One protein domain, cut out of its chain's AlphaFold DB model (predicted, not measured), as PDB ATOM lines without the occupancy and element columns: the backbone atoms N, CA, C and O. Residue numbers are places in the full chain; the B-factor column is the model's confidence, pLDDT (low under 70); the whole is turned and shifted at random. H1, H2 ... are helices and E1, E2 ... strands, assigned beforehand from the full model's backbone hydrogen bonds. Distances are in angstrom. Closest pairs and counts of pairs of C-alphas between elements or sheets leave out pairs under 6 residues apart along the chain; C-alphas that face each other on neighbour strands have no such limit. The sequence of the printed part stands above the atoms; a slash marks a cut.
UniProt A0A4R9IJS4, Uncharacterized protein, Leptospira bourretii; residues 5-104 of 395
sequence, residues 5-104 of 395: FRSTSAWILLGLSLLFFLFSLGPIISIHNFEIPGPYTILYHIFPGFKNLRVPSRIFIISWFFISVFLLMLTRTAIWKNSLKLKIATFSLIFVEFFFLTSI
ATOM      1  N   PHE A   5     129.088  29.549   0.693       46.72
ATOM      2  CA  PHE A   5     128.103  28.481   0.964       46.72
ATOM      3  C   PHE A   5     126.963  28.906   1.909       46.72
ATOM      4  O   PHE A   5     125.913  28.257   1.948       46.72
ATOM      5  N   ARG A   6     127.156  30.001   2.662       54.72
ATOM      6  CA  ARG A   6     126.178  30.509   3.631       54.72
ATOM      7  C   ARG A   6     124.992  31.207   2.957       54.72
ATOM      8  O   ARG A   6     123.901  31.138   3.507       54.72
ATOM      9  N   SER A   7     125.165  31.821   1.778       65.81
ATOM     10  CA  SER A   7     124.056  32.533   1.120       65.81
ATOM     11  C   SER A   7     123.092  31.581   0.411       65.81
ATOM     12  O   SER A   7     121.894  31.671   0.639       65.81
ATOM     13  N   THR A   8     123.575  30.614  -0.375       76.00
ATOM     14  CA  THR A   8     122.690  29.711  -1.136       76.00
ATOM     15  C   THR A   8     121.844  28.819  -0.226       76.00
ATOM     16  O   THR A   8     120.653  28.659  -0.459       76.00
ATOM     17  N   SER A   9     122.431  28.282   0.848       74.62
ATOM     18  CA  SER A   9     121.692  27.455   1.815       74.62
ATOM     19  C   SER A   9     120.630  28.270   2.557       74.62
ATOM     20  O   SER A   9     119.534  27.774   2.789       74.62
ATOM     21  N   ALA A  10     120.929  29.534   2.880       79.12
ATOM     22  CA  ALA A  10     119.966  30.438   3.503       79.12
ATOM     23  C   ALA A  10     118.787  30.750   2.570       79.12
ATOM     24  O   ALA A  10     117.646  30.725   3.016       79.12
ATOM     25  N   TRP A  11     119.041  30.966   1.275       84.19
ATOM     26  CA  TRP A  11     117.981  31.171   0.282       84.19
ATOM     27  C   TRP A  11     117.094  29.937   0.094       84.19
ATOM     28  O   TRP A  11     115.878  30.077   0.001       84.19
ATOM     29  N   ILE A  12     117.671  28.731   0.094       83.38
ATOM     30  CA  ILE A  12     116.893  27.483   0.018       83.38
ATOM     31  C   ILE A  12     116.025  27.313   1.270       83.38
ATOM     32  O   ILE A  12     114.846  26.999   1.152       83.38
ATOM     33  N   LEU A  13     116.580  27.560   2.460       82.81
ATOM     34  CA  LEU A  13     115.828  27.500   3.715       82.81
ATOM     35  C   LEU A  13     114.694  28.524   3.752       82.81
ATOM     36  O   LEU A  13     113.584  28.182   4.137       82.81
ATOM     37  N   LEU A  14     114.950  29.752   3.305       86.25
ATOM     38  CA  LEU A  14     113.925  30.784   3.185       86.25
ATOM     39  C   LEU A  14     112.819  30.356   2.209       86.25
ATOM     40  O   LEU A  14     111.641  30.498   2.526       86.25
ATOM     41  N   GLY A  15     113.190  29.776   1.064       89.81
ATOM     42  CA  GLY A  15     112.240  29.228   0.096       89.81
ATOM     43  C   GLY A  15     111.392  28.091   0.673       89.81
ATOM     44  O   GLY A  15     110.180  28.084   0.489       89.81
ATOM     45  N   LEU A  16     112.000  27.167   1.425       86.81
ATOM     46  CA  LEU A  16     111.290  26.080   2.104       86.81
ATOM     47  C   LEU A  16     110.353  26.599   3.199       86.81
ATOM     48  O   LEU A  16     109.219  26.145   3.276       86.81
ATOM     49  N   SER A  17     110.789  27.567   4.005       86.00
ATOM     50  CA  SER A  17     109.949  28.195   5.029       86.00
ATOM     51  C   SER A  17     108.762  28.932   4.414       86.00
ATOM     52  O   SER A  17     107.649  28.825   4.923       86.00
ATOM     53  N   LEU A  18     108.971  29.641   3.298       91.12
ATOM     54  CA  LEU A  18     107.892  30.296   2.560       91.12
ATOM     55  C   LEU A  18     106.916  29.264   1.983       91.12
ATOM     56  O   LEU A  18     105.707  29.433   2.093       91.12
ATOM     57  N   LEU A  19     107.428  28.174   1.411       90.12
ATOM     58  CA  LEU A  19     106.599  27.102   0.872       90.12
ATOM     59  C   LEU A  19     105.787  26.407   1.977       90.12
ATOM     60  O   LEU A  19     104.591  26.192   1.805       90.12
ATOM     61  N   PHE A  20     106.404  26.110   3.125       89.12
ATOM     62  CA  PHE A  20     105.720  25.580   4.306       89.12
ATOM     63  C   PHE A  20     104.622  26.528   4.789       89.12
ATOM     64  O   PHE A  20     103.494  26.095   5.016       89.12
ATOM     65  N   PHE A  21     104.931  27.823   4.886       89.12
ATOM     66  CA  PHE A  21     103.954  28.847   5.238       89.12
ATOM     67  C   PHE A  21     102.766  28.824   4.270       89.12
ATOM     68  O   PHE A  21     101.627  28.733   4.717       89.12
ATOM     69  N   LEU A  22     103.009  28.789   2.958       89.19
ATOM     70  CA  LEU A  22     101.941  28.707   1.959       89.19
ATOM     71  C   LEU A  22     101.109  27.418   2.072       89.19
ATOM     72  O   LEU A  22      99.893  27.469   1.911       89.19
ATOM     73  N   PHE A  23     101.724  26.272   2.387       87.19
ATOM     74  CA  PHE A  23     100.993  25.034   2.680       87.19
ATOM     75  C   PHE A  23     100.165  25.130   3.969       87.19
ATOM     76  O   PHE A  23      99.086  24.541   4.044       87.19
ATOM     77  N   SER A  24     100.630  25.879   4.970       82.88
ATOM     78  CA  SER A  24      99.912  26.060   6.237       82.88
ATOM     79  C   SER A  24      98.645  26.918   6.116       82.88
ATOM     80  O   SER A  24      97.760  26.806   6.960       82.88
ATOM     81  N   LEU A  25      98.515  27.716   5.046       82.94
ATOM     82  CA  LEU A  25      97.325  28.531   4.765       82.94
ATOM     83  C   LEU A  25      96.114  27.703   4.294       82.94
ATOM     84  O   LEU A  25      95.011  28.235   4.201       82.94
ATOM     85  N   GLY A  26      96.296  26.405   4.029       80.50
ATOM     86  CA  GLY A  26      95.222  25.498   3.628       80.50
ATOM     87  C   GLY A  26      94.898  25.527   2.124       80.50
ATOM     88  O   GLY A  26      95.641  26.108   1.330       80.50
ATOM     89  N   PRO A  27      93.820  24.838   1.698       80.12
ATOM     90  CA  PRO A  27      93.479  24.654   0.282       80.12
ATOM     91  C   PRO A  27      93.001  25.935  -0.410       80.12
ATOM     92  O   PRO A  27      93.217  26.105  -1.608       80.12
ATOM     93  N   ILE A  28      92.361  26.843   0.325       82.69
ATOM     94  CA  ILE A  28      91.805  28.082  -0.222       82.69
ATOM     95  C   ILE A  28      92.406  29.243   0.555       82.69
ATOM     96  O   ILE A  28      92.252  29.324   1.771       82.69
ATOM     97  N   ILE A  29      93.084  30.138  -0.157       83.50
ATOM     98  CA  ILE A  29      93.611  31.384   0.391       83.50
ATOM     99  C   ILE A  29      92.618  32.482   0.018       83.50
ATOM    100  O   ILE A  29      92.482  32.832  -1.155       83.50
ATOM    101  N   SER A  30      91.904  33.007   1.013       74.12
ATOM    102  CA  SER A  30      90.955  34.107   0.830       74.12
ATOM    103  C   SER A  30      91.645  35.453   1.054       74.12
ATOM    104  O   SER A  30      92.086  35.744   2.170       74.12
ATOM    105  N   ILE A  31      91.715  36.291   0.020       84.38
ATOM    106  CA  ILE A  31      92.194  37.676   0.117       84.38
ATOM    107  C   ILE A  31      91.046  38.594  -0.304       84.38
ATOM    108  O   ILE A  31      90.676  38.642  -1.477       84.38
ATOM    109  N   HIS A  32      90.476  39.328   0.657       82.75
ATOM    110  CA  HIS A  32      89.225  40.082   0.483       82.75
ATOM    111  C   HIS A  32      88.080  39.178  -0.017       82.75
ATOM    112  O   HIS A  32      87.600  38.346   0.744       82.75
ATOM    113  N   ASN A  33      87.680  39.322  -1.287       75.75
ATOM    114  CA  ASN A  33      86.605  38.563  -1.939       75.75
ATOM    115  C   ASN A  33      87.123  37.578  -3.002       75.75
ATOM    116  O   ASN A  33      86.326  36.999  -3.736       75.75
ATOM    117  N   PHE A  34      88.442  37.413  -3.125       67.81
ATOM    118  CA  PHE A  34      89.041  36.467  -4.061       67.81
ATOM    119  C   PHE A  34      89.486  35.209  -3.321       67.81
ATOM    120  O   PHE A  34      90.284  35.272  -2.383       67.81
ATOM    121  N   GLU A  35      88.975  34.066  -3.767       78.94
ATOM    122  CA  GLU A  35      89.377  32.736  -3.316       78.94
ATOM    123  C   GLU A  35      90.369  32.161  -4.324       78.94
ATOM    124  O   GLU A  35      90.026  31.908  -5.479       78.94
ATOM    125  N   ILE A  36      91.621  31.988  -3.902       86.38
ATOM    126  CA  ILE A  36      92.678  31.441  -4.754       86.38
ATOM    127  C   ILE A  36      93.039  30.047  -4.232       86.38
ATOM    128  O   ILE A  36      93.305  29.904  -3.033       86.38
ATOM    129  N   PRO A  37      93.079  29.010  -5.091       85.06
ATOM    130  CA  PRO A  37      93.547  27.698  -4.678       85.06
ATOM    131  C   PRO A  37      95.020  27.787  -4.262       85.06
ATOM    132  O   PRO A  37      95.889  28.171  -5.044       85.06
ATOM    133  N   GLY A  38      95.296  27.442  -3.007       86.56
ATOM    134  CA  GLY A  38      96.646  27.401  -2.459       86.56
ATOM    135  C   GLY A  38      97.434  26.182  -2.953       86.56
ATOM    136  O   GLY A  38      96.852  25.216  -3.459       86.56
ATOM    137  N   PRO A  39      98.764  26.153  -2.752       85.50
ATOM    138  CA  PRO A  39      99.591  25.006  -3.139       85.50
ATOM    139  C   PRO A  39      99.193  23.719  -2.404       85.50
ATOM    140  O   PRO A  39      99.410  22.623  -2.911       85.50
ATOM    141  N   TYR A  40      98.538  23.833  -1.249       84.44
ATOM    142  CA  TYR A  40      97.941  22.712  -0.527       84.44
ATOM    143  C   TYR A  40      96.950  21.897  -1.370       84.44
ATOM    144  O   TYR A  40      96.884  20.676  -1.234       84.44
ATOM    145  N   THR A  41      96.215  22.541  -2.278       84.31
ATOM    146  CA  THR A  41      95.243  21.886  -3.170       84.31
ATOM    147  C   THR A  41      95.912  20.870  -4.097       84.31
ATOM    148  O   THR A  41      95.315  19.851  -4.436       84.31
ATOM    149  N   ILE A  42      97.193  21.076  -4.420       85.88
ATOM    150  CA  ILE A  42      98.004  20.118  -5.179       85.88
ATOM    151  C   ILE A  42      98.146  18.812  -4.390       85.88
ATOM    152  O   ILE A  42      97.881  17.743  -4.930       85.88
ATOM    153  N   LEU A  43      98.492  18.878  -3.099       82.94
ATOM    154  CA  LEU A  43      98.574  17.681  -2.250       82.94
ATOM    155  C   LEU A  43      97.209  17.001  -2.123       82.94
ATOM    156  O   LEU A  43      97.125  15.778  -2.129       82.94
ATOM    157  N   TYR A  44      96.139  17.790  -2.055       76.44
ATOM    158  CA  TYR A  44      94.776  17.286  -1.921       76.44
ATOM    159  C   TYR A  44      94.327  16.413  -3.102       76.44
ATOM    160  O   TYR A  44      93.651  15.406  -2.892       76.44
ATOM    161  N   HIS A  45      94.712  16.776  -4.328       80.62
ATOM    162  CA  HIS A  45      94.301  16.057  -5.537       80.62
ATOM    163  C   HIS A  45      95.343  15.073  -6.070       80.62
ATOM    164  O   HIS A  45      94.966  14.089  -6.701       80.62
ATOM    165  N   ILE A  46      96.634  15.326  -5.840       82.00
ATOM    166  CA  ILE A  46      97.720  14.537  -6.436       82.00
ATOM    167  C   ILE A  46      98.241  13.468  -5.475       82.00
ATOM    168  O   ILE A  46      98.559  12.367  -5.920       82.00
ATOM    169  N   PHE A  47      98.346  13.755  -4.170       73.81
ATOM    170  CA  PHE A  47      98.912  12.785  -3.233       73.81
ATOM    171  C   PHE A  47      97.859  11.744  -2.815       73.81
ATOM    172  O   PHE A  47      96.869  12.098  -2.161       73.81
ATOM    173  N   PRO A  48      98.062  10.452  -3.140       66.81
ATOM    174  CA  PRO A  48      97.114   9.404  -2.783       66.81
ATOM    175  C   PRO A  48      96.982   9.312  -1.258       66.81
ATOM    176  O   PRO A  48      97.971   9.375  -0.531       66.81
ATOM    177  N   GLY A  49      95.745   9.222  -0.770       64.69
ATOM    178  CA  GLY A  49      95.441   9.158   0.664       64.69
ATOM    179  C   GLY A  49      95.514  10.498   1.411       64.69
ATOM    180  O   GLY A  49      94.950  10.606   2.498       64.69
ATOM    181  N   PHE A  50      96.104  11.563   0.845       73.38
ATOM    182  CA  PHE A  50      96.293  12.827   1.574       73.38
ATOM    183  C   PHE A  50      94.973  13.530   1.919       73.38
ATOM    184  O   PHE A  50      94.793  14.018   3.040       73.38
ATOM    185  N   LYS A  51      94.001  13.510   0.996       71.75
ATOM    186  CA  LYS A  51      92.638  14.010   1.248       71.75
ATOM    187  C   LYS A  51      91.924  13.270   2.394       71.75
ATOM    188  O   LYS A  51      91.052  13.847   3.034       71.75
ATOM    189  N   ASN A  52      92.326  12.034   2.698       61.25
ATOM    190  CA  ASN A  52      91.670  11.176   3.692       61.25
ATOM    191  C   ASN A  52      92.197  11.390   5.121       61.25
ATOM    192  O   ASN A  52      91.602  10.912   6.082       61.25
ATOM    193  N   LEU A  53      93.302  12.118   5.281       59.91
ATOM    194  CA  LEU A  53      93.884  12.455   6.583       59.91
ATOM    195  C   LEU A  53      93.082  13.566   7.288       59.91
ATOM    196  O   LEU A  53      92.466  14.393   6.617       59.91
ATOM    197  N   ARG A  54      93.141  13.689   8.623       62.97
ATOM    198  CA  ARG A  54      92.590  14.875   9.328       62.97
ATOM    199  C   ARG A  54      93.438  16.117   9.111       62.97
ATOM    200  O   ARG A  54      94.643  16.004   8.945       62.97
ATOM    201  N   VAL A  55      92.851  17.302   9.287       62.34
ATOM    202  CA  VAL A  55      93.579  18.585   9.248       62.34
ATOM    203  C   VAL A  55      94.819  18.608  10.169       62.34
ATOM    204  O   VAL A  55      95.894  18.904   9.645       62.34
ATOM    205  N   PRO A  56      94.766  18.213  11.464       57.81
ATOM    206  CA  PRO A  56      95.970  18.165  12.302       57.81
ATOM    207  C   PRO A  56      97.010  17.165  11.790       57.81
ATOM    208  O   PRO A  56      98.199  17.460  11.800       57.81
ATOM    209  N   SER A  57      96.571  16.009  11.283       64.19
ATOM    210  CA  SER A  57      97.460  14.990  10.713       64.19
ATOM    211  C   SER A  57      98.119  15.476   9.421       64.19
ATOM    212  O   SER A  57      99.322  15.320   9.262       64.19
ATOM    213  N   ARG A  58      97.370  16.133   8.527       76.12
ATOM    214  CA  ARG A  58      97.886  16.747   7.293       76.12
ATOM    215  C   ARG A  58      98.928  17.818   7.609       76.12
ATOM    216  O   ARG A  58      99.978  17.832   6.978       76.12
ATOM    217  N   ILE A  59      98.668  18.679   8.602       76.69
ATOM    218  CA  ILE A  59      99.634  19.686   9.074       76.69
ATOM    219  C   ILE A  59     100.865  19.010   9.674       76.69
ATOM    220  O   ILE A  59     101.977  19.448   9.394       76.69
ATOM    221  N   PHE A  60     100.686  17.948  10.463       76.56
ATOM    222  CA  PHE A  60     101.797  17.204  11.050       76.56
ATOM    223  C   PHE A  60     102.688  16.599   9.964       76.56
ATOM    224  O   PHE A  60     103.889  16.819   9.996       76.56
ATOM    225  N   ILE A  61     102.101  15.951   8.956       75.25
ATOM    226  CA  ILE A  61     102.810  15.348   7.816       75.25
ATOM    227  C   ILE A  61     103.544  16.404   6.994       75.25
ATOM    228  O   ILE A  61     104.727  16.253   6.698       75.25
ATOM    229  N   ILE A  62     102.874  17.512   6.657       83.19
ATOM    230  CA  ILE A  62     103.525  18.635   5.971       83.19
ATOM    231  C   ILE A  62     104.704  19.137   6.819       83.19
ATOM    232  O   ILE A  62     105.825  19.221   6.326       83.19
ATOM    233  N   SER A  63     104.486  19.427   8.104       83.44
ATOM    234  CA  SER A  63     105.540  19.903   9.013       83.44
ATOM    235  C   SER A  63     106.703  18.921   9.090       83.44
ATOM    236  O   SER A  63     107.860  19.323   9.010       83.44
ATOM    237  N   TRP A  64     106.407  17.629   9.182       80.44
ATOM    238  CA  TRP A  64     107.388  16.565   9.293       80.44
ATOM    239  C   TRP A  64     108.223  16.401   8.020       80.44
ATOM    240  O   TRP A  64     109.448  16.258   8.100       80.44
ATOM    241  N   PHE A  65     107.607  16.532   6.842       83.00
ATOM    242  CA  PHE A  65     108.313  16.599   5.564       83.00
ATOM    243  C   PHE A  65     109.312  17.765   5.541       83.00
ATOM    244  O   PHE A  65     110.498  17.564   5.265       83.00
ATOM    245  N   PHE A  66     108.874  18.979   5.893       85.31
ATOM    246  CA  PHE A  66     109.753  20.154   5.906       85.31
ATOM    247  C   PHE A  66     110.859  20.052   6.967       85.31
ATOM    248  O   PHE A  66     112.003  20.411   6.679       85.31
ATOM    249  N   ILE A  67     110.568  19.496   8.148       82.38
ATOM    250  CA  ILE A  67     111.574  19.175   9.174       82.38
ATOM    251  C   ILE A  67     112.592  18.170   8.625       82.38
ATOM    252  O   ILE A  67     113.793  18.353   8.805       82.38
ATOM    253  N   SER A  68     112.149  17.142   7.903       78.44
ATOM    254  CA  SER A  68     113.038  16.128   7.328       78.44
ATOM    255  C   SER A  68     113.962  16.716   6.256       78.44
ATOM    256  O   SER A  68     115.165  16.444   6.256       78.44
ATOM    257  N   VAL A  69     113.442  17.588   5.383       80.00
ATOM    258  CA  VAL A  69     114.249  18.328   4.394       80.00
ATOM    259  C   VAL A  69     115.234  19.277   5.085       80.00
ATOM    260  O   VAL A  69     116.400  19.362   4.688       80.00
ATOM    261  N   PHE A  70     114.800  19.958   6.147       80.69
ATOM    262  CA  PHE A  70     115.653  20.822   6.961       80.69
ATOM    263  C   PHE A  70     116.807  20.042   7.604       80.69
ATOM    264  O   PHE A  70     117.970  20.433   7.483       80.69
ATOM    265  N   LEU A  71     116.507  18.899   8.226       76.25
ATOM    266  CA  LEU A  71     117.508  18.010   8.808       76.25
ATOM    267  C   LEU A  71     118.489  17.521   7.739       76.25
ATOM    268  O   LEU A  71     119.697  17.623   7.949       76.25
ATOM    269  N   LEU A  72     118.003  17.097   6.565       73.69
ATOM    270  CA  LEU A  72     118.842  16.692   5.433       73.69
ATOM    271  C   LEU A  72     119.797  17.816   4.998       73.69
ATOM    272  O   LEU A  72     120.980  17.572   4.750       73.69
ATOM    273  N   MET A  73     119.319  19.058   4.954       72.88
ATOM    274  CA  MET A  73     120.135  20.235   4.654       72.88
ATOM    275  C   MET A  73     121.211  20.497   5.713       72.88
ATOM    276  O   MET A  73     122.354  20.790   5.351       72.88
ATOM    277  N   LEU A  74     120.894  20.320   7.000       69.25
ATOM    278  CA  LEU A  74     121.883  20.399   8.078       69.25
ATOM    279  C   LEU A  74     122.965  19.321   7.941       69.25
ATOM    280  O   LEU A  74     124.141  19.634   8.128       69.25
ATOM    281  N   THR A  75     122.627  18.100   7.504       66.69
ATOM    282  CA  THR A  75     123.632  17.034   7.287       66.69
ATOM    283  C   THR A  75     124.705  17.393   6.253       66.69
ATOM    284  O   THR A  75     125.805  16.838   6.261       66.69
ATOM    285  N   ARG A  76     124.400  18.333   5.349       62.00
ATOM    286  CA  ARG A  76     125.310  18.803   4.295       62.00
ATOM    287  C   ARG A  76     126.371  19.775   4.828       62.00
ATOM    288  O   ARG A  76     127.383  20.000   4.159       62.00
ATOM    289  N   THR A  77     126.165  20.337   6.022       63.03
ATOM    290  CA  THR A  77     127.159  21.164   6.724       63.03
ATOM    291  C   THR A  77     128.263  20.292   7.346       63.03
ATOM    292  O   THR A  77     128.072  19.105   7.602       63.03
ATOM    293  N   ALA A  78     129.470  20.848   7.517       54.81
ATOM    294  CA  ALA A  78     130.728  20.102   7.677       54.81
ATOM    295  C   ALA A  78     130.785  19.077   8.831       54.81
ATOM    296  O   ALA A  78     131.613  18.174   8.777       54.81
ATOM    297  N   ILE A  79     129.903  19.176   9.828       55.78
ATOM    298  CA  ILE A  79     129.919  18.328  11.027       55.78
ATOM    299  C   ILE A  79     129.380  16.914  10.716       55.78
ATOM    300  O   ILE A  79     129.775  15.954  11.366       55.78
ATOM    301  N   TRP A  80     128.486  16.752   9.729       53.66
ATOM    302  CA  TRP A  80     127.735  15.497   9.482       53.66
ATOM    303  C   TRP A  80     127.956  14.916   8.071       53.66
ATOM    304  O   TRP A  80     127.285  13.977   7.633       53.66
ATOM    305  N   LYS A  81     128.951  15.456   7.358       58.62
ATOM    306  CA  LYS A  81     129.116  15.375   5.898       58.62
ATOM    307  C   LYS A  81     129.261  13.949   5.327       58.62
ATOM    308  O   LYS A  81     128.915  13.738   4.161       58.62
ATOM    309  N   ASN A  82     129.699  12.980   6.137       60.50
ATOM    310  CA  ASN A  82     130.033  11.615   5.700       60.50
ATOM    311  C   ASN A  82     129.238  10.480   6.362       60.50
ATOM    312  O   ASN A  82     129.523   9.313   6.094       60.50
ATOM    313  N   SER A  83     128.216  10.765   7.174       69.50
ATOM    314  CA  SER A  83     127.384   9.683   7.716       69.50
ATOM    315  C   SER A  83     126.355   9.232   6.678       69.50
ATOM    316  O   SER A  83     125.205   9.669   6.678       69.50
ATOM    317  N   LEU A  84     126.778   8.349   5.764       73.69
ATOM    318  CA  LEU A  84     125.892   7.670   4.808       73.69
ATOM    319  C   LEU A  84     124.686   7.044   5.528       73.69
ATOM    320  O   LEU A  84     123.560   7.156   5.054       73.69
ATOM    321  N   LYS A  85     124.918   6.483   6.723       77.38
ATOM    322  CA  LYS A  85     123.889   5.907   7.600       77.38
ATOM    323  C   LYS A  85     122.764   6.890   7.911       77.38
ATOM    324  O   LYS A  85     121.604   6.507   7.902       77.38
ATOM    325  N   LEU A  86     123.097   8.153   8.160       71.62
ATOM    326  CA  LEU A  86     122.108   9.150   8.538       71.62
ATOM    327  C   LEU A  86     121.310   9.661   7.333       71.62
ATOM    328  O   LEU A  86     120.104   9.834   7.439       71.62
ATOM    329  N   LYS A  87     121.948   9.800   6.162       72.75
ATOM    330  CA  LYS A  87     121.240  10.091   4.901       72.75
ATOM    331  C   LYS A  87     120.253   8.979   4.549       72.75
ATOM    332  O   LYS A  87     119.123   9.272   4.173       72.75
ATOM    333  N   ILE A  88     120.676   7.723   4.717       80.81
ATOM    334  CA  ILE A  88     119.812   6.549   4.554       80.81
ATOM    335  C   ILE A  88     118.669   6.600   5.571       80.81
ATOM    336  O   ILE A  88     117.524   6.492   5.167       80.81
ATOM    337  N   ALA A  89     118.945   6.853   6.855       79.62
ATOM    338  CA  ALA A  89     117.911   6.926   7.888       79.62
ATOM    339  C   ALA A  89     116.851   8.007   7.601       79.62
ATOM    340  O   ALA A  89     115.660   7.727   7.695       79.62
ATOM    341  N   THR A  90     117.254   9.220   7.205       73.19
ATOM    342  CA  THR A  90     116.310  10.297   6.860       73.19
ATOM    343  C   THR A  90     115.504   9.966   5.601       73.19
ATOM    344  O   THR A  90     114.299  10.192   5.575       73.19
ATOM    345  N   PHE A  91     116.140   9.391   4.573       78.44
ATOM    346  CA  PHE A  91     115.446   8.949   3.359       78.44
ATOM    347  C   PHE A  91     114.449   7.822   3.652       78.44
ATOM    348  O   PHE A  91     113.303   7.893   3.219       78.44
ATOM    349  N   SER A  92     114.852   6.816   4.432       80.31
ATOM    350  CA  SER A  92     113.986   5.722   4.870       80.31
ATOM    351  C   SER A  92     112.806   6.226   5.692       80.31
ATOM    352  O   SER A  92     111.710   5.716   5.521       80.31
ATOM    353  N   LEU A  93     112.994   7.240   6.537       77.69
ATOM    354  CA  LEU A  93     111.920   7.823   7.338       77.69
ATOM    355  C   LEU A  93     110.866   8.522   6.461       77.69
ATOM    356  O   LEU A  93     109.681   8.239   6.607       77.69
ATOM    357  N   ILE A  94     111.297   9.333   5.485       70.56
ATOM    358  CA  ILE A  94     110.400   9.950   4.488       70.56
ATOM    359  C   ILE A  94     109.709   8.874   3.635       70.56
ATOM    360  O   ILE A  94     108.521   8.978   3.341       70.56
ATOM    361  N   PHE A  95     110.440   7.831   3.231       76.94
ATOM    362  CA  PHE A  95     109.908   6.761   2.387       76.94
ATOM    363  C   PHE A  95     108.889   5.882   3.124       76.94
ATOM    364  O   PHE A  95     107.849   5.551   2.562       76.94
ATOM    365  N   VAL A  96     109.155   5.536   4.389       78.06
ATOM    366  CA  VAL A  96     108.222   4.796   5.254       78.06
ATOM    367  C   VAL A  96     106.961   5.612   5.492       78.06
ATOM    368  O   VAL A  96     105.870   5.058   5.414       78.06
ATOM    369  N   GLU A  97     107.085   6.918   5.723       66.25
ATOM    370  CA  GLU A  97     105.925   7.792   5.864       66.25
ATOM    371  C   GLU A  97     105.127   7.879   4.560       66.25
ATOM    372  O   GLU A  97     103.922   7.665   4.574       66.25
ATOM    373  N   PHE A  98     105.777   8.086   3.411       66.25
ATOM    374  CA  PHE A  98     105.100   8.073   2.112       66.25
ATOM    375  C   PHE A  98     104.342   6.759   1.877       66.25
ATOM    376  O   PHE A  98     103.164   6.776   1.517       66.25
ATOM    377  N   PHE A  99     104.989   5.622   2.142       70.56
ATOM    378  CA  PHE A  99     104.369   4.307   2.015       70.56
ATOM    379  C   PHE A  99     103.183   4.147   2.977       70.56
ATOM    380  O   PHE A  99     102.104   3.722   2.562       70.56
ATOM    381  N   PHE A 100     103.341   4.579   4.231       67.50
ATOM    382  CA  PHE A 100     102.269   4.609   5.220       67.50
ATOM    383  C   PHE A 100     101.065   5.428   4.729       67.50
ATOM    384  O   PHE A 100      99.936   4.950   4.786       67.50
ATOM    385  N   LEU A 101     101.280   6.614   4.156       59.88
ATOM    386  CA  LEU A 101     100.203   7.459   3.631       59.88
ATOM    387  C   LEU A 101      99.477   6.828   2.442       59.88
ATOM    388  O   LEU A 101      98.249   6.865   2.391       59.88
ATOM    389  N   THR A 102     100.214   6.187   1.531       63.25
ATOM    390  CA  THR A 102      99.609   5.458   0.402       63.25
ATOM    391  C   THR A 102      98.809   4.225   0.830       63.25
ATOM    392  O   THR A 102      97.977   3.744   0.065       63.25
ATOM    393  N   SER A 103      99.020   3.727   2.054       64.06
ATOM    394  CA  SER A 103      98.243   2.613   2.612       64.06
ATOM    395  C   SER A 103      96.876   3.041   3.169       64.06
ATOM    396  O   SER A 103      95.994   2.196   3.345       64.06
ATOM    397  N   ILE A 104      96.663   4.344   3.405       61.25
ATOM    398  CA  ILE A 104      95.405   4.882   3.939       61.25
ATOM    399  C   ILE A 104      94.390   5.021   2.802       61.25
ATOM    400  O   ILE A 104      94.282   6.048   2.124       61.25
TER     401      ILE A 104
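Overview. This is residues 5 to 104 of the 395 residues of an uncharacterized protein of Leptospira bourretii (UniProt A0A4R9IJS4). Three long helices, H1, H3 and H4, make a flat row with H3 in the middle; short H2 crosses one end, where the small hairpin E1-E2 also lies. The 100 printed residues, mostly helix, run H1 E1 E2 H2 H3 H4, the strands antiparallel. The whole is loose, radius of gyration of the C-alphas 15.8 A, spans 50 by 36 by 19 A.

Along the chain. H1, residues 5 to 24, 28.8 A, begins at C-alpha 5 (128.103, 28.481, 0.964). E1 is residues 28 to 31, E2 34 to 37, H2 40 to 46, H3 55 to 75, 30.2 A. H4, residues 84 to 103, 28.2 A, ends at C-alpha 103 (98.243, 2.613, 2.612).

Arrangement. H1 touches H3, opposite ways at a shallow 5 degrees; closest C-alphas Phe 20 and Phe 66, 6.9 A. H3 and H4 form a helical hairpin, shallow tilt 18 degrees; closest C-alphas Ser 68 and Thr 90, 6.7 A. H1 and H4 are apart. H2 only just touches H1, 3 pairs within 8 A, about perpendicular. In hairpin E1-E2, N 29 and O 36 are 2.9 A apart. O i to N i+4 pairs are within hydrogen-bond range throughout H2, H3, H4, and 15 of 16 in H1.

Size, cuts and confidence. The printed part has no cut and no long link. Low pLDDT, under 70, includes residues 74 to 83.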